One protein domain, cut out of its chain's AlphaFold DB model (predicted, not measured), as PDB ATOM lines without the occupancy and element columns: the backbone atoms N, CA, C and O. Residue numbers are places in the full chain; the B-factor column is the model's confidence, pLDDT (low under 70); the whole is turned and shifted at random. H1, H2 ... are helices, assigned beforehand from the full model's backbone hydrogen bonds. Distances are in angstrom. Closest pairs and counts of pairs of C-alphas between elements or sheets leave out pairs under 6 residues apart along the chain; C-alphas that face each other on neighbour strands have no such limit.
ATOM      1  N   LEU A  64     194.670 211.041 165.162       83.56
ATOM      2  CA  LEU A  64     195.751 211.198 164.189       83.56
ATOM      3  C   LEU A  64     196.378 209.846 163.850       83.56
ATOM      4  O   LEU A  64     196.553 209.531 162.674       83.56
ATOM      5  N   GLU A  65     196.667 209.024 164.856       85.94
ATOM      6  CA  GLU A  65     197.208 207.678 164.670       85.94
ATOM      7  C   GLU A  65     196.250 206.808 163.839       85.94
ATOM      8  O   GLU A  65     196.651 206.213 162.833       85.94
ATOM      9  N   THR A  66     194.959 206.817 164.177       88.44
ATOM     10  CA  THR A  66     193.917 206.085 163.442       88.44
ATOM     11  C   THR A  66     193.822 206.540 161.989       88.44
ATOM     12  O   THR A  66     193.749 205.708 161.080       88.44
ATOM     13  N   LEU A  67     193.848 207.853 161.744       87.81
ATOM     14  CA  LEU A  67     193.794 208.409 160.397       87.81
ATOM     15  C   LEU A  67     195.007 207.974 159.570       87.81
ATOM     16  O   LEU A  67     194.844 207.450 158.466       87.81
ATOM     17  N   LEU A  68     196.217 208.153 160.102       88.44
ATOM     18  CA  LEU A  68     197.462 207.871 159.387       88.44
ATOM     19  C   LEU A  68     197.627 206.373 159.101       88.44
ATOM     20  O   LEU A  68     197.940 205.989 157.970       88.44
ATOM     21  N   HIS A  69     197.340 205.503 160.073       88.31
ATOM     22  CA  HIS A  69     197.329 204.058 159.829       88.31
ATOM     23  C   HIS A  69     196.214 203.639 158.872       88.31
ATOM     24  O   HIS A  69     196.419 202.741 158.048       88.31
ATOM     25  N   GLY A  70     195.059 204.303 158.927       89.50
ATOM     26  CA  GLY A  70     193.972 204.115 157.974       89.50
ATOM     27  C   GLY A  70     194.399 204.429 156.540       89.50
ATOM     28  O   GLY A  70     194.106 203.650 155.633       89.50
ATOM     29  N   MET A  71     195.154 205.513 156.331       90.69
ATOM     30  CA  MET A  71     195.705 205.877 155.019       90.69
ATOM     31  C   MET A  71     196.664 204.806 154.487       90.69
ATOM     32  O   MET A  71     196.500 204.345 153.357       90.69
ATOM     33  N   LEU A  72     197.617 204.349 155.307       91.06
ATOM     34  CA  LEU A  72     198.563 203.295 154.915       91.06
ATOM     35  C   LEU A  72     197.861 201.957 154.639       91.06
ATOM     36  O   LEU A  72     198.180 201.268 153.672       91.06
ATOM     37  N   THR A  73     196.869 201.595 155.452       90.88
ATOM     38  CA  THR A  73     196.097 200.359 155.257       90.88
ATOM     39  C   THR A  73     195.316 200.409 153.947       90.88
ATOM     40  O   THR A  73     195.400 199.482 153.141       90.88
ATOM     41  N   ARG A  74     194.612 201.517 153.692       91.06
ATOM     42  CA  ARG A  74     193.868 201.733 152.447       91.06
ATOM     43  C   ARG A  74     194.782 201.677 151.225       91.06
ATOM     44  O   ARG A  74     194.415 201.050 150.233       91.06
ATOM     45  N   SER A  75     195.967 202.281 151.313       90.94
ATOM     46  CA  SER A  75     196.988 202.228 150.261       90.94
ATOM     47  C   SER A  75     197.310 200.786 149.869       90.94
ATOM     48  O   SER A  75     197.174 200.385 148.711       90.94
ATOM     49  N   LEU A  76     197.638 199.955 150.861       89.25
ATOM     50  CA  LEU A  76     197.960 198.546 150.647       89.25
ATOM     51  C   LEU A  76     196.772 197.750 150.096       89.25
ATOM     52  O   LEU A  76     196.958 196.866 149.258       89.25
ATOM     53  N   GLU A  77     195.550 198.048 150.535       90.25
ATOM     54  CA  GLU A  77     194.343 197.411 150.008       90.25
ATOM     55  C   GLU A  77     194.117 197.732 148.531       90.25
ATOM     56  O   GLU A  77     193.827 196.818 147.752       90.25
ATOM     57  N   ILE A  78     194.290 198.994 148.134       89.69
ATOM     58  CA  ILE A  78     194.196 199.420 146.736       89.69
ATOM     59  C   ILE A  78     195.256 198.690 145.915       89.69
ATOM     60  O   ILE A  78     194.913 198.025 144.934       89.69
ATOM     61  N   LEU A  79     196.518 198.723 146.343       88.50
ATOM     62  CA  LEU A  79     197.603 198.066 145.618       88.50
ATOM     63  C   LEU A  79     197.425 196.552 145.526       88.50
ATOM     64  O   LEU A  79     197.711 195.952 144.490       88.50
ATOM     65  N   ARG A  80     196.884 195.908 146.561       86.81
ATOM     66  CA  ARG A  80     196.589 194.472 146.541       86.81
ATOM     67  C   ARG A  80     195.436 194.139 145.595       86.81
ATOM     68  O   ARG A  80     195.561 193.228 144.775       86.81
ATOM     69  N   CYS A  81     194.325 194.865 145.682       87.50
ATOM     70  CA  CYS A  81     193.058 194.467 145.063       87.50
ATOM     71  C   CYS A  81     192.823 195.069 143.668       87.50
ATOM     72  O   CYS A  81     192.180 194.434 142.831       87.50
ATOM     73  N   ALA A  82     193.322 196.273 143.390       86.69
ATOM     74  CA  ALA A  82     193.093 196.944 142.115       86.69
ATOM     75  C   ALA A  82     193.979 196.362 141.003       86.69
ATOM     76  O   ALA A  82     195.117 195.954 141.234       86.69
ATOM     77  N   LYS A  83     193.458 196.315 139.772       82.56
ATOM     78  CA  LYS A  83     194.266 195.977 138.589       82.56
ATOM     79  C   LYS A  83     195.196 197.151 138.245       82.56
ATOM     80  O   LYS A  83     194.745 198.283 138.403       82.56
ATOM     81  N   PRO A  84     196.398 196.916 137.688       78.50
ATOM     82  CA  PRO A  84     197.311 197.996 137.301       78.50
ATOM     83  C   PRO A  84     196.713 199.026 136.331       78.50
ATOM     84  O   PRO A  84     197.035 200.208 136.371       78.50
ATOM     85  N   THR A  85     195.763 198.601 135.498       76.81
ATOM     86  CA  THR A  85     195.053 199.486 134.566       76.81
ATOM     87  C   THR A  85     194.044 200.424 135.240       76.81
ATOM     88  O   THR A  85     193.597 201.382 134.607       76.81
ATOM     89  N   ASN A  86     193.677 200.183 136.504       83.12
ATOM     90  CA  ASN A  86     192.716 200.991 137.254       83.12
ATOM     91  C   ASN A  86     193.329 202.346 137.644       83.12
ATOM     92  O   ASN A  86     194.456 202.392 138.130       83.12
ATOM     93  N   ALA A  87     192.577 203.438 137.479       80.44
ATOM     94  CA  ALA A  87     193.010 204.782 137.863       80.44
ATOM     95  C   ALA A  87     193.453 204.867 139.334       80.44
ATOM     96  O   ALA A  87     194.523 205.396 139.610       80.44
ATOM     97  N   LEU A  88     192.710 204.231 140.248       83.19
ATOM     98  CA  LEU A  88     193.036 204.209 141.678       83.19
ATOM     99  C   LEU A  88     194.390 203.554 141.956       83.19
ATOM    100  O   LEU A  88     195.112 204.001 142.832       83.19
ATOM    101  N   PHE A  89     194.755 202.508 141.209       84.75
ATOM    102  CA  PHE A  89     196.062 201.868 141.373       84.75
ATOM    103  C   PHE A  89     197.193 202.824 140.983       84.75
ATOM    104  O   PHE A  89     198.196 202.924 141.680       84.75
ATOM    105  N   LYS A  90     197.018 203.550 139.875       76.06
ATOM    106  CA  LYS A  90     198.024 204.483 139.353       76.06
ATOM    107  C   LYS A  90     198.207 205.676 140.283       76.06
ATOM    108  O   LYS A  90     199.337 206.030 140.599       76.06
ATOM    109  N   GLU A  91     197.100 206.257 140.740       80.75
ATOM    110  CA  GLU A  91     197.101 207.337 141.730       80.75
ATOM    111  C   GLU A  91     197.813 206.909 143.015       80.75
ATOM    112  O   GLU A  91     198.606 207.671 143.559       80.75
ATOM    113  N   GLU A  92     197.594 205.669 143.455       87.00
ATOM    114  CA  GLU A  92     198.209 205.133 144.665       87.00
ATOM    115  C   GLU A  92     199.728 204.967 144.534       87.00
ATOM    116  O   GLU A  92     200.471 205.347 145.436       87.00
ATOM    117  N   ILE A  93     200.220 204.469 143.395       82.50
ATOM    118  CA  ILE A  93     201.667 204.379 143.145       82.50
ATOM    119  C   ILE A  93     202.310 205.769 143.112       82.50
ATOM    120  O   ILE A  93     203.369 205.979 143.706       82.50
ATOM    121  N   VAL A  94     201.646 206.737 142.475       78.69
ATOM    122  CA  VAL A  94     202.093 208.135 142.475       78.69
ATOM    123  C   VAL A  94     202.127 208.693 143.896       78.69
ATOM    124  O   VAL A  94     203.098 209.344 144.284       78.69
ATOM    125  N   TRP A  95     201.099 208.414 144.698       83.31
ATOM    126  CA  TRP A  95     201.060 208.845 146.087       83.31
ATOM    127  C   TRP A  95     202.192 208.225 146.910       83.31
ATOM    128  O   TRP A  95     202.862 208.962 147.630       83.31
ATOM    129  N   GLN A  96     202.504 206.933 146.756       83.81
ATOM    130  CA  GLN A  96     203.622 206.297 147.472       83.81
ATOM    131  C   GLN A  96     204.988 206.926 147.172       83.81
ATOM    132  O   GLN A  96     205.876 206.973 148.033       83.81
ATOM    133  N   ALA A  97     205.170 207.431 145.959       76.00
ATOM    134  CA  ALA A  97     206.386 208.130 145.573       76.00
ATOM    135  C   ALA A  97     206.422 209.595 146.058       76.00
ATOM    136  O   ALA A  97     207.489 210.206 146.076       76.00
ATOM    137  N   SER A  98     205.296 210.143 146.522       77.62
ATOM    138  CA  SER A  98     205.198 211.536 146.961       77.62
ATOM    139  C   SER A  98     205.934 211.824 148.285       77.62
ATOM    140  O   SER A  98     206.121 210.927 149.121       77.62
ATOM    141  N   PRO A  99     206.295 213.097 148.540       78.19
ATOM    142  CA  PRO A  99     206.780 213.541 149.849       78.19
ATOM    143  C   PRO A  99     205.749 213.351 150.967       78.19
ATOM    144  O   PRO A  99     206.120 213.010 152.088       78.19
ATOM    145  N   GLN A 100     204.457 213.505 150.657       83.81
ATOM    146  CA  GLN A 100     203.374 213.352 151.631       83.81
ATOM    147  C   GLN A 100     203.336 211.936 152.210       83.81
ATOM    148  O   GLN A 100     203.220 211.766 153.422       83.81
ATOM    149  N   PHE A 101     203.488 210.910 151.368       87.75
ATOM    150  CA  PHE A 101     203.606 209.530 151.842       87.75
ATOM    151  C   PHE A 101     204.783 209.365 152.808       87.75
ATOM    152  O   PHE A 101     204.648 208.738 153.858       87.75
ATOM    153  N   ALA A 102     205.929 209.974 152.489       87.31
ATOM    154  CA  ALA A 102     207.096 209.913 153.356       87.31
ATOM    155  C   ALA A 102     206.848 210.582 154.717       87.31
ATOM    156  O   ALA A 102     207.322 210.082 155.735       87.31
ATOM    157  N   GLU A 103     206.090 211.677 154.762       88.56
ATOM    158  CA  GLU A 103     205.671 212.293 156.022       88.56
ATOM    159  C   GLU A 103     204.734 211.381 156.815       88.56
ATOM    160  O   GLU A 103     205.004 211.127 157.987       88.56
ATOM    161  N   VAL A 104     203.702 210.819 156.177       90.75
ATOM    162  CA  VAL A 104     202.755 209.887 156.819       90.75
ATOM    163  C   VAL A 104     203.488 208.690 157.429       90.75
ATOM    164  O   VAL A 104     203.254 208.351 158.589       90.75
ATOM    165  N   CYS A 105     204.422 208.080 156.693       90.44
ATOM    166  CA  CYS A 105     205.246 206.986 157.204       90.44
ATOM    167  C   CYS A 105     206.080 207.404 158.419       90.44
ATOM    168  O   CYS A 105     206.077 206.691 159.419       90.44
ATOM    169  N   ARG A 106     206.751 208.564 158.366       91.56
ATOM    170  CA  ARG A 106     207.568 209.060 159.487       91.56
ATOM    171  C   ARG A 106     206.728 209.357 160.724       91.56
ATOM    172  O   ARG A 106     207.157 209.023 161.824       91.56
ATOM    173  N   PHE A 107     205.542 209.943 160.555       88.75
ATOM    174  CA  PHE A 107     204.611 210.177 161.662       88.75
ATOM    175  C   PHE A 107     204.150 208.869 162.310       88.75
ATOM    176  O   PHE A 107     204.043 208.803 163.529       88.75
ATOM    177  N   ALA A 108     203.953 207.820 161.512       86.62
ATOM    178  CA  ALA A 108     203.632 206.480 161.996       86.62
ATOM    179  C   ALA A 108     204.861 205.682 162.495       86.62
ATOM    180  O   ALA A 108     204.737 204.504 162.822       86.62
ATOM    181  N   GLY A 109     206.052 206.294 162.550       88.81
ATOM    182  CA  GLY A 109     207.278 205.665 163.055       88.81
ATOM    183  C   GLY A 109     207.975 204.708 162.080       88.81
ATOM    184  O   GLY A 109     208.849 203.947 162.496       88.81
ATOM    185  N   TYR A 110     207.619 204.735 160.795       90.50
ATOM    186  CA  TYR A 110     208.215 203.897 159.755       90.50
ATOM    187  C   TYR A 110     209.254 204.649 158.921       90.50
ATOM    188  O   TYR A 110     209.147 205.857 158.697       90.50
ATOM    189  N   ASP A 111     210.225 203.907 158.385       89.88
ATOM    190  CA  ASP A 111     211.089 204.398 157.313       89.88
ATOM    191  C   ASP A 111     210.338 204.296 155.967       89.88
ATOM    192  O   ASP A 111     210.020 203.183 155.531       89.88
ATOM    193  N   PRO A 112     210.052 205.426 155.287       86.88
ATOM    194  CA  PRO A 112     209.353 205.424 154.004       86.88
ATOM    195  C   PRO A 112     210.022 204.551 152.942       86.88
ATOM    196  O   PRO A 112     209.326 203.955 152.121       86.88
ATOM    197  N   GLN A 113     211.356 204.483 152.935       85.44
ATOM    198  CA  GLN A 113     212.084 203.717 151.931       85.44
ATOM    199  C   GLN A 113     211.900 202.218 152.154       85.44
ATOM    200  O   GLN A 113     211.582 201.495 151.213       85.44
ATOM    201  N   VAL A 114     211.979 201.778 153.411       88.06
ATOM    202  CA  VAL A 114     211.722 200.382 153.784       88.06
ATOM    203  C   VAL A 114     210.300 199.973 153.401       88.06
ATOM    204  O   VAL A 114     210.107 198.911 152.818       88.06
ATOM    205  N   ILE A 115     209.299 200.826 153.658       89.31
ATOM    206  CA  ILE A 115     207.913 200.523 153.270       89.31
ATOM    207  C   ILE A 115     207.781 200.388 151.749       89.31
ATOM    208  O   ILE A 115     207.134 199.453 151.285       89.31
ATOM    209  N   ARG A 116     208.396 201.277 150.961       86.88
ATOM    210  CA  ARG A 116     208.361 201.194 149.489       86.88
ATOM    211  C   ARG A 116     208.978 199.896 148.979       86.88
ATOM    212  O   ARG A 116     208.396 199.251 148.107       86.88
ATOM    213  N   ASP A 117     210.118 199.500 149.532       85.44
ATOM    214  CA  ASP A 117     210.812 198.277 149.131       85.44
ATOM    215  C   ASP A 117     209.984 197.026 149.479       85.44
ATOM    216  O   ASP A 117     209.828 196.122 148.652       85.44
ATOM    217  N   GLU A 118     209.356 197.004 150.656       87.31
ATOM    218  CA  GLU A 118     208.437 195.932 151.056       87.31
ATOM    219  C   GLU A 118     207.178 195.893 150.182       87.31
ATOM    220  O   GLU A 118     206.751 194.820 149.748       87.31
ATOM    221  N   VAL A 119     206.595 197.048 149.848       87.00
ATOM    222  CA  VAL A 119     205.452 197.119 148.927       87.00
ATOM    223  C   VAL A 119     205.826 196.535 147.570       87.00
ATOM    224  O   VAL A 119     205.083 195.694 147.061       87.00
ATOM    225  N   LYS A 120     206.983 196.896 147.004       83.25
ATOM    226  CA  LYS A 120     207.483 196.310 145.748       83.25
ATOM    227  C   LYS A 120     207.600 194.790 145.843       83.25
ATOM    228  O   LYS A 120     207.069 194.066 144.996       83.25
ATOM    229  N   ALA A 121     208.208 194.289 146.918       83.31
ATOM    230  CA  ALA A 121     208.351 192.855 147.156       83.31
ATOM    231  C   ALA A 121     206.995 192.134 147.280       83.31
ATOM    232  O   ALA A 121     206.835 191.008 146.798       83.31
ATOM    233  N   ILE A 122     205.996 192.771 147.894       84.75
ATOM    234  CA  ILE A 122     204.630 192.245 147.988       84.75
ATOM    235  C   ILE A 122     203.954 192.269 146.612       84.75
ATOM    236  O   ILE A 122     203.356 191.269 146.214       84.75
ATOM    237  N   MET A 123     204.071 193.362 145.856       85.00
ATOM    238  CA  MET A 123     203.467 193.507 144.526       85.00
ATOM    239  C   MET A 123     203.999 192.483 143.526       85.00
ATOM    240  O   MET A 123     203.229 191.948 142.723       85.00
ATOM    241  N   LYS A 124     205.272 192.100 143.654       84.06
ATOM    242  CA  LYS A 124     205.854 190.970 142.924       84.06
ATOM    243  C   LYS A 124     205.094 189.663 143.137       84.06
ATOM    244  O   LYS A 124     204.820 188.945 142.178       84.06
ATOM    245  N   ARG A 125     204.664 189.369 144.367       84.44
ATOM    246  CA  ARG A 125     203.865 188.162 144.673       84.44
ATOM    247  C   ARG A 125     202.486 188.186 144.019       84.44
ATOM    248  O   ARG A 125     201.903 187.130 143.797       84.44
ATOM    249  N   TYR A 126     201.976 189.374 143.705       83.50
ATOM    250  CA  TYR A 126     200.700 189.570 143.019       83.50
ATOM    251  C   TYR A 126     200.838 189.708 141.496       83.50
ATOM    252  O   TYR A 126     199.831 189.942 140.829       83.50
ATOM    253  N   GLY A 127     202.048 189.557 140.942       81.88
ATOM    254  CA  GLY A 127     202.295 189.670 139.503       81.88
ATOM    255  C   GLY A 127     202.151 191.093 138.961       81.88
ATOM    256  O   GLY A 127     201.774 191.248 137.808       81.88
ATOM    257  N   LYS A 128     202.407 192.109 139.796       82.88
ATOM    258  CA  LYS A 128     202.328 193.541 139.443       82.88
ATOM    259  C   LYS A 128     203.697 194.235 139.468       82.88
ATOM    260  O   LYS A 128     203.771 195.448 139.598       82.88
ATOM    261  N   GLU A 129     204.779 193.452 139.461       81.38
ATOM    262  CA  GLU A 129     206.162 193.943 139.596       81.38
ATOM    263  C   GLU A 129     206.500 194.960 138.506       81.38
ATOM    264  O   GLU A 129     206.950 196.059 138.804       81.38
ATOM    265  N   PHE A 130     206.193 194.615 137.256       78.00
ATOM    266  CA  PHE A 130     206.540 195.421 136.095       78.00
ATOM    267  C   PHE A 130     205.901 196.814 136.138       78.00
ATOM    268  O   PHE A 130     206.592 197.819 135.990       78.00
ATOM    269  N   GLU A 131     204.594 196.895 136.390       77.50
ATOM    270  CA  GLU A 131     203.878 198.169 136.416       77.50
ATOM    271  C   GLU A 131     204.297 199.040 137.599       77.50
ATOM    272  O   GLU A 131     204.362 200.260 137.474       77.50
ATOM    273  N   VAL A 132     204.589 198.418 138.743       78.56
ATOM    274  CA  VAL A 132     205.042 199.126 139.944       78.56
ATOM    275  C   VAL A 132     206.442 199.686 139.747       78.56
ATOM    276  O   VAL A 132     206.666 200.847 140.080       78.56
ATOM    277  N   ASP A 133     207.364 198.902 139.191       81.19
ATOM    278  CA  ASP A 133     208.737 199.348 138.969       81.19
ATOM    279  C   ASP A 133     208.795 200.464 137.925       81.19
ATOM    280  O   ASP A 133     209.386 201.506 138.204       81.19
ATOM    281  N   GLN A 134     208.104 200.318 136.789       80.25
ATOM    282  CA  GLN A 134     208.092 201.355 135.753       80.25
ATOM    283  C   GLN A 134     207.412 202.649 136.211       80.25
ATOM    284  O   GLN A 134     207.918 203.736 135.939       80.25
ATOM    285  N   LEU A 135     206.282 202.565 136.923       78.50
ATOM    286  CA  LEU A 135     205.618 203.764 137.445       78.50
ATOM    287  C   LEU A 135     206.453 204.436 138.538       78.50
ATOM    288  O   LEU A 135     206.552 205.661 138.557       78.50
ATOM    289  N   ALA A 136     207.067 203.661 139.435       78.94
ATOM    290  CA  ALA A 136     207.937 204.209 140.472       78.94
ATOM    291  C   ALA A 136     209.180 204.876 139.869       78.94
ATOM    292  O   ALA A 136     209.576 205.953 140.317       78.94
ATOM    293  N   GLU A 137     209.775 204.261 138.849       85.94
ATOM    294  CA  GLU A 137     210.923 204.803 138.129       85.94
ATOM    295  C   GLU A 137     210.552 206.084 137.368       85.94
ATOM    296  O   GLU A 137     211.240 207.097 137.502       85.94
ATOM    297  N   PHE A 138     209.418 206.092 136.663       88.25
ATOM    298  CA  PHE A 138     208.901 207.288 135.998       88.25
ATOM    299  C   PHE A 138     208.694 208.450 136.976       88.25
ATOM    300  O   PHE A 138     209.115 209.573 136.689       88.25
ATOM    301  N   VAL A 139     208.081 208.198 138.139       85.06
ATOM    302  CA  VAL A 139     207.877 209.248 139.148       85.06
ATOM    303  C   VAL A 139     209.212 209.751 139.696       85.06
ATOM    304  O   VAL A 139     209.402 210.961 139.811       85.06
ATOM    305  N   HIS A 140     210.149 208.848 139.996       87.06
ATOM    306  CA  HIS A 140     211.468 209.216 140.503       87.06
ATOM    307  C   HIS A 140     212.220 210.135 139.535       87.06
ATOM    308  O   HIS A 140     212.649 211.221 139.928       87.06
ATOM    309  N   TRP A 141     212.340 209.731 138.267       91.06
ATOM    310  CA  TRP A 141     213.060 210.518 137.269       91.06
ATOM    311  C   TRP A 141     212.359 211.830 136.948       91.06
ATOM    312  O   TRP A 141     213.029 212.850 136.821       91.06
ATOM    313  N   SER A 142     211.026 211.835 136.882       90.44
ATOM    314  CA  SER A 142     210.250 213.061 136.659       90.44
ATOM    315  C   SER A 142     210.455 214.082 137.778       90.44
ATOM    316  O   SER A 142     210.658 215.259 137.493       90.44
ATOM    317  N   GLY A 143     210.462 213.637 139.040       88.50
ATOM    318  CA  GLY A 143     210.743 214.505 140.185       88.50
ATOM    319  C   GLY A 143     212.182 215.025 140.176       88.50
ATOM    320  O   GLY A 143     212.411 216.222 140.332       88.50
ATOM    321  N   PHE A 144     213.158 214.150 139.915       90.69
ATOM    322  CA  PHE A 144     214.566 214.546 139.823       90.69
ATOM    323  C   PHE A 144     214.814 215.550 138.690       90.69
ATOM    324  O   PHE A 144     215.462 216.578 138.892       90.69
ATOM    325  N   PHE A 145     214.238 215.295 137.515       94.06
ATOM    326  CA  PHE A 145     214.276 216.219 136.389       94.06
ATOM    327  C   PHE A 145     213.645 217.561 136.741       94.06
ATOM    328  O   PHE A 145     214.227 218.592 136.428       94.06
ATOM    329  N   ALA A 146     212.479 217.566 137.393       92.12
ATOM    330  CA  ALA A 146     211.790 218.794 137.762       92.12
ATOM    331  C   ALA A 146     212.626 219.669 138.704       92.12
ATOM    332  O   ALA A 146     212.732 220.871 138.470       92.12
ATOM    333  N   GLU A 147     213.262 219.085 139.722       91.75
ATOM    334  CA  GLU A 147     214.170 219.811 140.621       91.75
ATOM    335  C   GLU A 147     215.351 220.423 139.854       91.75
ATOM    336  O   GLU A 147     215.546 221.640 139.884       91.75
ATOM    337  N   MET A 148     216.072 219.618 139.065       92.19
ATOM    338  CA  MET A 148     217.195 220.115 138.259       92.19
ATOM    339  C   MET A 148     216.763 221.177 137.242       92.19
ATOM    340  O   MET A 148     217.479 222.150 136.988       92.19
ATOM    341  N   PHE A 149     215.593 220.994 136.633       92.75
ATOM    342  CA  PHE A 149     215.046 221.928 135.663       92.75
ATOM    343  C   PHE A 149     214.713 223.261 136.327       92.75
ATOM    344  O   PHE A 149     215.083 224.287 135.767       92.75
ATOM    345  N   LYS A 150     214.092 223.262 137.515       91.75
ATOM    346  CA  LYS A 150     213.770 224.477 138.287       91.75
ATOM    347  C   LYS A 150     215.019 225.237 138.727       91.75
ATOM    348  O   LYS A 150     215.042 226.465 138.654       91.75
ATOM    349  N   GLU A 151     216.066 224.527 139.146       89.31
ATOM    350  CA  GLU A 151     217.343 225.145 139.532       89.31
ATOM    351  C   GLU A 151     218.005 225.882 138.362       89.31
ATOM    352  O   GLU A 151     218.558 226.970 138.535       89.31
ATOM    353  N   LYS A 152     217.935 225.299 137.161       88.81
ATOM    354  CA  LYS A 152     218.572 225.845 135.954       88.81
ATOM    355  C   LYS A 152     217.662 226.807 135.179       88.81
ATOM    356  O   LYS A 152     218.158 227.699 134.493       88.81
ATOM    357  N   ASN A 153     216.344 226.657 135.297       81.50
ATOM    358  CA  ASN A 153     215.332 227.385 134.535       81.50
ATOM    359  C   ASN A 153     214.189 227.852 135.450       81.50
ATOM    360  O   ASN A 153     213.387 227.062 135.936       81.50
ATOM    361  N   ALA A 154     214.028 229.165 135.603       76.94
ATOM    362  CA  ALA A 154     212.936 229.756 136.386       76.94
ATOM    363  C   ALA A 154     211.634 229.906 135.566       76.94
ATOM    364  O   ALA A 154     211.038 230.986 135.524       76.94
ATOM    365  N   VAL A 155     211.215 228.855 134.849       81.81
ATOM    366  CA  VAL A 155     210.106 228.920 133.880       81.81
ATOM    367  C   VAL A 155     208.990 227.943 134.245       81.81
ATOM    368  O   VAL A 155     209.223 226.749 134.391       81.81
ATOM    369  N   LYS A 156     207.757 228.459 134.329       87.00
ATOM    370  CA  LYS A 156     206.547 227.634 134.438       87.00
ATOM    371  C   LYS A 156     206.187 227.014 133.098       87.00
ATOM    372  O   LYS A 156     206.363 227.640 132.052       87.00
ATOM    373  N   VAL A 157     205.613 225.820 133.141       89.12
ATOM    374  CA  VAL A 157     205.287 225.043 131.943       89.12
ATOM    375  C   VAL A 157     203.787 224.801 131.816       89.12
ATOM    376  O   VAL A 157     203.070 224.727 132.812       89.12
ATOM    377  N   ALA A 158     203.311 224.686 130.577       88.69
ATOM    378  CA  ALA A 158     201.939 224.306 130.254       88.69
ATOM    379  C   ALA A 158     201.904 222.874 129.706       88.69
ATOM    380  O   ALA A 158     202.879 222.419 129.110       88.69
ATOM    381  N   ASN A 159     200.772 222.186 129.869       85.69
ATOM    382  CA  ASN A 159     200.605 220.805 129.397       85.69
ATOM    383  C   ASN A 159     200.684 220.717 127.862       85.69
ATOM    384  O   ASN A 159     201.282 219.797 127.305       85.69
ATOM    385  N   GLU A 160     200.081 221.682 127.162       89.88
ATOM    386  CA  GLU A 160     200.040 221.691 125.702       89.88
ATOM    387  C   GLU A 160     201.437 221.929 125.114       89.88
ATOM    388  O   GLU A 160     202.082 222.946 125.367       89.88
ATOM    389  N   GLY A 161     201.920 220.971 124.318       89.38
ATOM    390  CA  GLY A 161     203.244 221.048 123.702       89.38
ATOM    391  C   GLY A 161     204.416 220.909 124.682       89.38
ATOM    392  O   GLY A 161     205.547 221.188 124.276       89.38
ATOM    393  N   LEU A 162     204.168 220.453 125.921       92.81
ATOM    394  CA  LEU A 162     205.165 220.359 126.994       92.81
ATOM    395  C   LEU A 162     206.461 219.693 126.533       92.81
ATOM    396  O   LEU A 162     207.528 220.278 126.661       92.81
ATOM    397  N   ILE A 163     206.374 218.489 125.963       93.81
ATOM    398  CA  ILE A 163     207.562 217.708 125.598       93.81
ATOM    399  C   ILE A 163     208.441 218.474 124.611       93.81
ATOM    400  O   ILE A 163     209.640 218.611 124.821       93.81
ATOM    401  N   ARG A 164     207.833 219.072 123.580       93.44
ATOM    402  CA  ARG A 164     208.559 219.885 122.597       93.44
ATOM    403  C   ARG A 164     209.219 221.103 123.244       93.44
ATOM    404  O   ARG A 164     210.324 221.477 122.857       93.44
ATOM    405  N   PHE A 165     208.534 221.737 124.194       93.94
ATOM    406  CA  PHE A 165     209.090 222.849 124.954       93.94
ATOM    407  C   PHE A 165     210.292 222.399 125.796       93.94
ATOM    408  O   PHE A 165     211.350 223.019 125.695       93.94
ATOM    409  N   LEU A 166     210.159 221.308 126.557       93.62
ATOM    410  CA  LEU A 166     211.220 220.771 127.408       93.62
ATOM    411  C   LEU A 166     212.440 220.355 126.593       93.62
ATOM    412  O   LEU A 166     213.544 220.764 126.937       93.62
ATOM    413  N   THR A 167     212.257 219.640 125.476       93.50
ATOM    414  CA  THR A 167     213.365 219.269 124.582       93.50
ATOM    415  C   THR A 167     214.149 220.501 124.152       93.50
ATOM    416  O   THR A 167     215.368 220.510 124.260       93.50
ATOM    417  N   LYS A 168     213.454 221.574 123.753       92.81
ATOM    418  CA  LYS A 168     214.098 222.824 123.338       92.81
ATOM    419  C   LYS A 168     214.813 223.540 124.490       92.81
ATOM    420  O   LYS A 168     215.862 224.124 124.268       92.81
ATOM    421  N   GLN A 169     214.246 223.543 125.697       91.50
ATOM    422  CA  GLN A 169     214.892 224.169 126.861       91.50
ATOM    423  C   GLN A 169     216.112 223.385 127.349       91.50
ATOM    424  O   GLN A 169     217.032 223.976 127.901       91.50
ATOM    425  N   CYS A 170     216.130 222.068 127.141       92.12
ATOM    426  CA  CYS A 170     217.255 221.219 127.523       92.12
ATOM    427  C   CYS A 170     218.379 221.210 126.472       92.12
ATOM    428  O   CYS A 170     219.466 220.717 126.766       92.12
ATOM    429  N   GLU A 171     218.157 221.752 125.265       90.50
ATOM    430  CA  GLU A 171     219.176 221.808 124.211       90.50
ATOM    431  C   GLU A 171     220.459 222.488 124.715       90.50
ATOM    432  O   GLU A 171     220.473 223.663 125.077       90.50
ATOM    433  N   GLY A 172     221.564 221.736 124.709       87.75
ATOM    434  CA  GLY A 172     222.870 222.204 125.180       87.75
ATOM    435  C   GLY A 172     223.192 221.853 126.636       87.75
ATOM    436  O   GLY A 172     224.351 221.977 127.026       87.75
ATOM    437  N   ASP A 173     222.227 221.346 127.410       92.69
ATOM    438  CA  ASP A 173     222.449 220.770 128.739       92.69
ATOM    439  C   ASP A 173     222.424 219.237 128.655       92.69
ATOM    440  O   ASP A 173     221.371 218.615 128.497       92.69
ATOM    441  N   TYR A 174     223.607 218.623 128.735       92.75
ATOM    442  CA  TYR A 174     223.764 217.173 128.606       92.75
ATOM    443  C   TYR A 174     222.998 216.392 129.681       92.75
ATOM    444  O   TYR A 174     222.392 215.366 129.374       92.75
ATOM    445  N   GLU A 175     222.998 216.871 130.926       92.44
ATOM    446  CA  GLU A 175     222.365 216.172 132.046       92.44
ATOM    447  C   GLU A 175     220.846 216.198 131.896       92.44
ATOM    448  O   GLU A 175     220.209 215.144 131.888       92.44
ATOM    449  N   LEU A 176     220.273 217.390 131.691       93.44
ATOM    450  CA  LEU A 176     218.829 217.543 131.512       93.44
ATOM    451  C   LEU A 176     218.337 216.805 130.265       93.44
ATOM    452  O   LEU A 176     217.297 216.154 130.314       93.44
ATOM    453  N   THR A 177     219.095 216.853 129.166       94.56
ATOM    454  CA  THR A 177     218.751 216.121 127.937       94.56
ATOM    455  C   THR A 177     218.744 214.611 128.166       94.56
ATOM    456  O   THR A 177     217.843 213.926 127.685       94.56
ATOM    457  N   THR A 178     219.722 214.084 128.909       93.75
ATOM    458  CA  THR A 178     219.821 212.644 129.188       93.75
ATOM    459  C   THR A 178     218.653 212.167 130.047       93.75
ATOM    460  O   THR A 178     218.000 211.187 129.695       93.75
ATOM    461  N   ILE A 179     218.349 212.882 131.134       94.44
ATOM    462  CA  ILE A 179     217.254 212.513 132.043       94.44
ATOM    463  C   ILE A 179     215.903 212.652 131.336       94.44
ATOM    464  O   ILE A 179     215.065 211.761 131.433       94.44
ATOM    465  N   LEU A 180     215.695 213.731 130.568       95.38
ATOM    466  CA  LEU A 180     214.476 213.893 129.776       95.38
ATOM    467  C   LEU A 180     214.313 212.746 128.771       95.38
ATOM    468  O   LEU A 180     213.208 212.243 128.616       95.38
ATOM    469  N   GLY A 181     215.397 212.303 128.127       93.62
ATOM    470  CA  GLY A 181     215.383 211.127 127.254       93.62
ATOM    471  C   GLY A 181     214.910 209.865 127.976       93.62
ATOM    472  O   GLY A 181     213.983 209.213 127.509       93.62
ATOM    473  N   GLN A 182     215.463 209.577 129.158       93.12
ATOM    474  CA  GLN A 182     215.050 208.428 129.976       93.12
ATOM    475  C   GLN A 182     213.576 208.498 130.387       93.12
ATOM    476  O   GLN A 182     212.870 207.493 130.333       93.12
ATOM    477  N   ILE A 183     213.088 209.683 130.764       94.00
ATOM    478  CA  ILE A 183     211.669 209.890 131.081       94.00
ATOM    479  C   ILE A 183     210.800 209.589 129.858       94.00
ATOM    480  O   ILE A 183     209.768 208.940 130.000       94.00
ATOM    481  N   LEU A 184     211.197 210.041 128.666       93.69
ATOM    482  CA  LEU A 184     210.439 209.799 127.437       93.69
ATOM    483  C   LEU A 184     210.406 208.315 127.057       93.69
ATOM    484  O   LEU A 184     209.339 207.823 126.694       93.69
ATOM    485  N   ASP A 185     211.520 207.601 127.212       92.31
ATOM    486  CA  ASP A 185     211.575 206.151 126.993       92.31
ATOM    487  C   ASP A 185     210.645 205.414 127.979       92.31
ATOM    488  O   ASP A 185     209.832 204.582 127.576       92.31
ATOM    489  N   LEU A 186     210.667 205.793 129.262       90.81
ATOM    490  CA  LEU A 186     209.759 205.248 130.280       90.81
ATOM    491  C   LEU A 186     208.288 205.569 129.987       90.81
ATOM    492  O   LEU A 186     207.414 204.729 130.196       90.81
ATOM    493  N   MET A 187     207.992 206.775 129.494       90.94
ATOM    494  CA  MET A 187     206.640 207.146 129.073       90.94
ATOM    495  C   MET A 187     206.153 206.282 127.908       90.94
ATOM    496  O   MET A 187     204.977 205.915 127.862       90.94
ATOM    497  N   ASP A 188     207.031 205.963 126.960       89.38
ATOM    498  CA  ASP A 188     206.710 205.088 125.838       89.38
ATOM    499  C   ASP A 188     206.414 203.662 126.320       89.38
ATOM    500  O   ASP A 188     205.374 203.103 125.958       89.38
ATOM    501  N   ASP A 189     207.248 203.118 127.206       85.44
ATOM    502  CA  ASP A 189     207.058 201.792 127.800       85.44
ATOM    503  C   ASP A 189     205.745 201.691 128.594       85.44
ATOM    504  O   ASP A 189     204.960 200.751 128.411       85.44
ATOM    505  N   LEU A 190     205.455 202.690 129.430       84.00
ATOM    506  CA  LEU A 190     204.222 202.779 130.219       84.00
ATOM    507  C   LEU A 190     202.966 202.928 129.349       84.00
ATOM    508  O   LEU A 190     201.889 202.435 129.699       84.00
ATOM    509  N   TYR A 191     203.087 203.607 128.207       85.19
ATOM    510  CA  TYR A 191     201.998 203.740 127.247       85.19
ATOM    511  C   TYR A 191     201.742 202.428 126.497       85.19
ATOM    512  O   TYR A 191     200.599 201.973 126.415       85.19
ATOM    513  N   ILE A 192     202.797 201.794 125.978       83.06
ATOM    514  CA  ILE A 192     202.710 200.548 125.198       83.06
ATOM    515  C   ILE A 192     202.187 199.394 126.059       83.06
ATOM    516  O   ILE A 192     201.374 198.593 125.597       83.06
ATOM    517  N   SER A 193     202.605 199.331 127.322       75.62
ATOM    518  CA  SER A 193     202.130 198.339 128.293       75.62
ATOM    519  C   SER A 193     200.682 198.565 128.753       75.62
ATOM    520  O   SER A 193     200.120 197.734 129.466       75.62
ATOM    521  N   GLY A 194     200.040 199.664 128.336       72.94
ATOM    522  CA  GLY A 194     198.670 200.005 128.723       72.94
ATOM    523  C   GLY A 194     198.541 200.432 130.187       72.94
ATOM    524  O   GLY A 194     197.429 200.483 130.726       72.94
ATOM    525  N   VAL A 195     199.665 200.744 130.835       73.69
ATOM    526  CA  VAL A 195     199.713 201.144 132.240       73.69
ATOM    527  C   VAL A 195     199.154 202.541 132.408       73.69
ATOM    528  O   VAL A 195     198.360 202.750 133.316       73.69
ATOM    529  N   THR A 196     199.451 203.500 131.531       75.62
ATOM    530  CA  THR A 196     198.841 204.839 131.598       75.62
ATOM    531  C   THR A 196     198.783 205.535 130.235       75.62
ATOM    532  O   THR A 196     199.383 205.087 129.263       75.62
ATOM    533  N   ALA A 197     198.005 206.614 130.151       83.31
ATOM    534  CA  ALA A 197     197.886 207.427 128.945       83.31
ATOM    535  C   ALA A 197     198.972 208.516 128.922       83.31
ATOM    536  O   ALA A 197     199.404 208.994 129.975       83.31
ATOM    537  N   ARG A 198     199.405 208.932 127.725       85.94
ATOM    538  CA  ARG A 198     200.461 209.949 127.565       85.94
ATOM    539  C   ARG A 198     200.066 211.279 128.189       85.94
ATOM    540  O   ARG A 198     200.901 211.933 128.800       85.94
ATOM    541  N   GLU A 199     198.797 211.644 128.068       85.00
ATOM    542  CA  GLU A 199     198.233 212.880 128.602       85.00
ATOM    543  C   GLU A 199     198.415 212.950 130.122       85.00
ATOM    544  O   GLU A 199     198.869 213.964 130.640       85.00
ATOM    545  N   VAL A 200     198.175 211.836 130.821       81.75
ATOM    546  CA  VAL A 200     198.328 211.736 132.281       81.75
ATOM    547  C   VAL A 200     199.792 211.896 132.698       81.75
ATOM    548  O   VAL A 200     200.087 212.579 133.675       81.75
ATOM    549  N   MET A 201     200.730 211.300 131.957       88.38
ATOM    550  CA  MET A 201     202.166 211.442 132.242       88.38
ATOM    551  C   MET A 201     202.673 212.861 131.967       88.38
ATOM    552  O   MET A 201     203.484 213.385 132.727       88.38
ATOM    553  N   VAL A 202     202.168 213.510 130.915       89.81
ATOM    554  CA  VAL A 202     202.470 214.915 130.602       89.81
ATOM    555  C   VAL A 202     201.938 215.844 131.694       89.81
ATOM    556  O   VAL A 202     202.657 216.739 132.133       89.81
ATOM    557  N   GLU A 203     200.708 215.623 132.159       87.75
ATOM    558  CA  GLU A 203     200.124 216.367 133.281       87.75
ATOM    559  C   GLU A 203     200.934 216.194 134.565       87.75
ATOM    560  O   GLU A 203     201.193 217.175 135.264       87.75
ATOM    561  N   PHE A 204     201.369 214.964 134.854       87.25
ATOM    562  CA  PHE A 204     202.231 214.678 135.994       87.25
ATOM    563  C   PHE A 204     203.535 215.483 135.918       87.25
ATOM    564  O   PHE A 204     203.838 216.243 136.835       87.25
ATOM    565  N   LEU A 205     204.261 215.396 134.800       89.56
ATOM    566  CA  LEU A 205     205.534 216.097 134.620       89.56
ATOM    567  C   LEU A 205     205.374 217.624 134.703       89.56
ATOM    568  O   LEU A 205     206.175 218.301 135.346       89.56
ATOM    569  N   ALA A 206     204.315 218.179 134.103       90.06
ATOM    570  CA  ALA A 206     204.014 219.605 134.210       90.06
ATOM    571  C   ALA A 206     203.744 220.032 135.656       90.06
ATOM    572  O   ALA A 206     204.138 221.127 136.061       90.06
ATOM    573  N   ARG A 207     203.062 219.190 136.438       88.38
ATOM    574  CA  ARG A 207     202.778 219.467 137.847       88.38
ATOM    575  C   ARG A 207     204.055 219.489 138.680       88.38
ATOM    576  O   ARG A 207     204.237 220.455 139.409       88.38
ATOM    577  N   GLU A 208     204.932 218.498 138.533       89.00
ATOM    578  CA  GLU A 208     206.203 218.433 139.280       89.00
ATOM    579  C   GLU A 208     207.127 219.629 138.973       89.00
ATOM    580  O   GLU A 208     207.804 220.155 139.855       89.00
ATOM    581  N   ILE A 209     207.132 220.113 137.725       91.38
ATOM    582  CA  ILE A 209     207.914 221.303 137.342       91.38
ATOM    583  C   ILE A 209     207.307 222.590 137.919       91.38
ATOM    584  O   ILE A 209     208.023 223.549 138.198       91.38
ATOM    585  N   ASN A 210     205.983 222.644 138.074       89.12
ATOM    586  CA  ASN A 210     205.282 223.836 138.550       89.12
ATOM    587  C   ASN A 210     205.112 223.897 140.079       89.12
ATOM    588  O   ASN A 210     204.707 224.956 140.573       89.12
ATOM    589  N   SER A 211     205.358 222.792 140.795       82.75
ATOM    590  CA  SER A 211     205.352 222.715 142.264       82.75
ATOM    591  C   SER A 211     206.626 223.287 142.867       82.75
ATOM    592  O   SER A 211     206.494 224.121 143.786       82.75
TER     593      SER A 211
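AT A GLANCE: This is residues 64 to 211 of the 211 residues of an uncharacterized protein of Shewanella putrefaciens (UniProt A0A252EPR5). Two groups of helices share one long helix, H5: H1 to H4 make a lobe at its beginning, and H6, H7 and H8 make a second lobe along its other part. In the second lobe H7 and H8 pack on H5, and the short H6 packs on H7. The printed part has 148 residues with eight named helices, H1 to H8 in order along the chain, and no named strand; the class is all helix. The whole is compact, with a radius of gyration of the C-alphas of 16.2 A, and spans 48 by 32 by 23 A.

IN THESE COORDINATES: Find C-alpha 64 at (195.751, 211.198, 164.189); from there H1, residues 64 to 81, runs 25.6 A. Next come H2, residues 87 to 97, and H3, residues 99 to 107. H4, residues 112 to 125, is 20.4 A long. Look for C-alpha 129 at (206.162, 193.943, 139.596), where H5, residues 129 to 152, begins its 34.4 A. After it come H6, residues 162 to 170, and H7, residues 174 to 192, 27.0 A long. H8, residues 198 to 210, is 18.4 A long and ends at C-alpha 210, (205.282, 223.836, 138.550).

HOW THE PARTS SIT: Start at H5, the hub, which touches H2, H4, H7 and H8. With residues 129 to 133 alone it touches H4, making a helical hairpin; the closest C-alphas, of Met 123 and Glu 129, are 5.6 A apart. With residues 132 to 140 alone it touches H2, closest at the C-alphas of Ala 97 and Ala 136, 6.6 A. H5, H7 and H8 form an up and down bundle, each helix running against the one before it. H5 and H7 touch at a shallow tilt of 31 degrees, opposite ways, with the C-alphas of Phe 138 and Leu 186 closest at 6.1 A. H5 touches H8 with residues 142 to 150 alone, and the C-alphas of Ala 146 and Ile 209 come to 4.6 A. H6 and H7 are a helical hairpin at a shallow tilt of 23 degrees, with the C-alphas of Cys 170 and Thr 177 closest at 5.3 A. H1 touches H2 with residues 75 to 79 alone, closest at the C-alphas of Leu 79 and Phe 89, 5.9 A. H3 touches H4 about perpendicular, at 76 degrees, with the C-alphas of Ala 102 and Pro 112 closest at 5.1 A. H1 is apart from H5, H6, H7 and H8. In H1, H2, H3, H5, H6, H7 and H8 every O i to N i+4 pair is within hydrogen-bond range; in H4, 9 of 10 are.

THE WHOLE: The two C-alphas farthest apart, those of Thr 66 and Gly 172, are 50.6 A apart. The printed part has no cut. No link is long; H5 to H6, 9 residues, is short, and the others are tight. The mean pLDDT of the printed part is 86.9, and no printed residue is under 70.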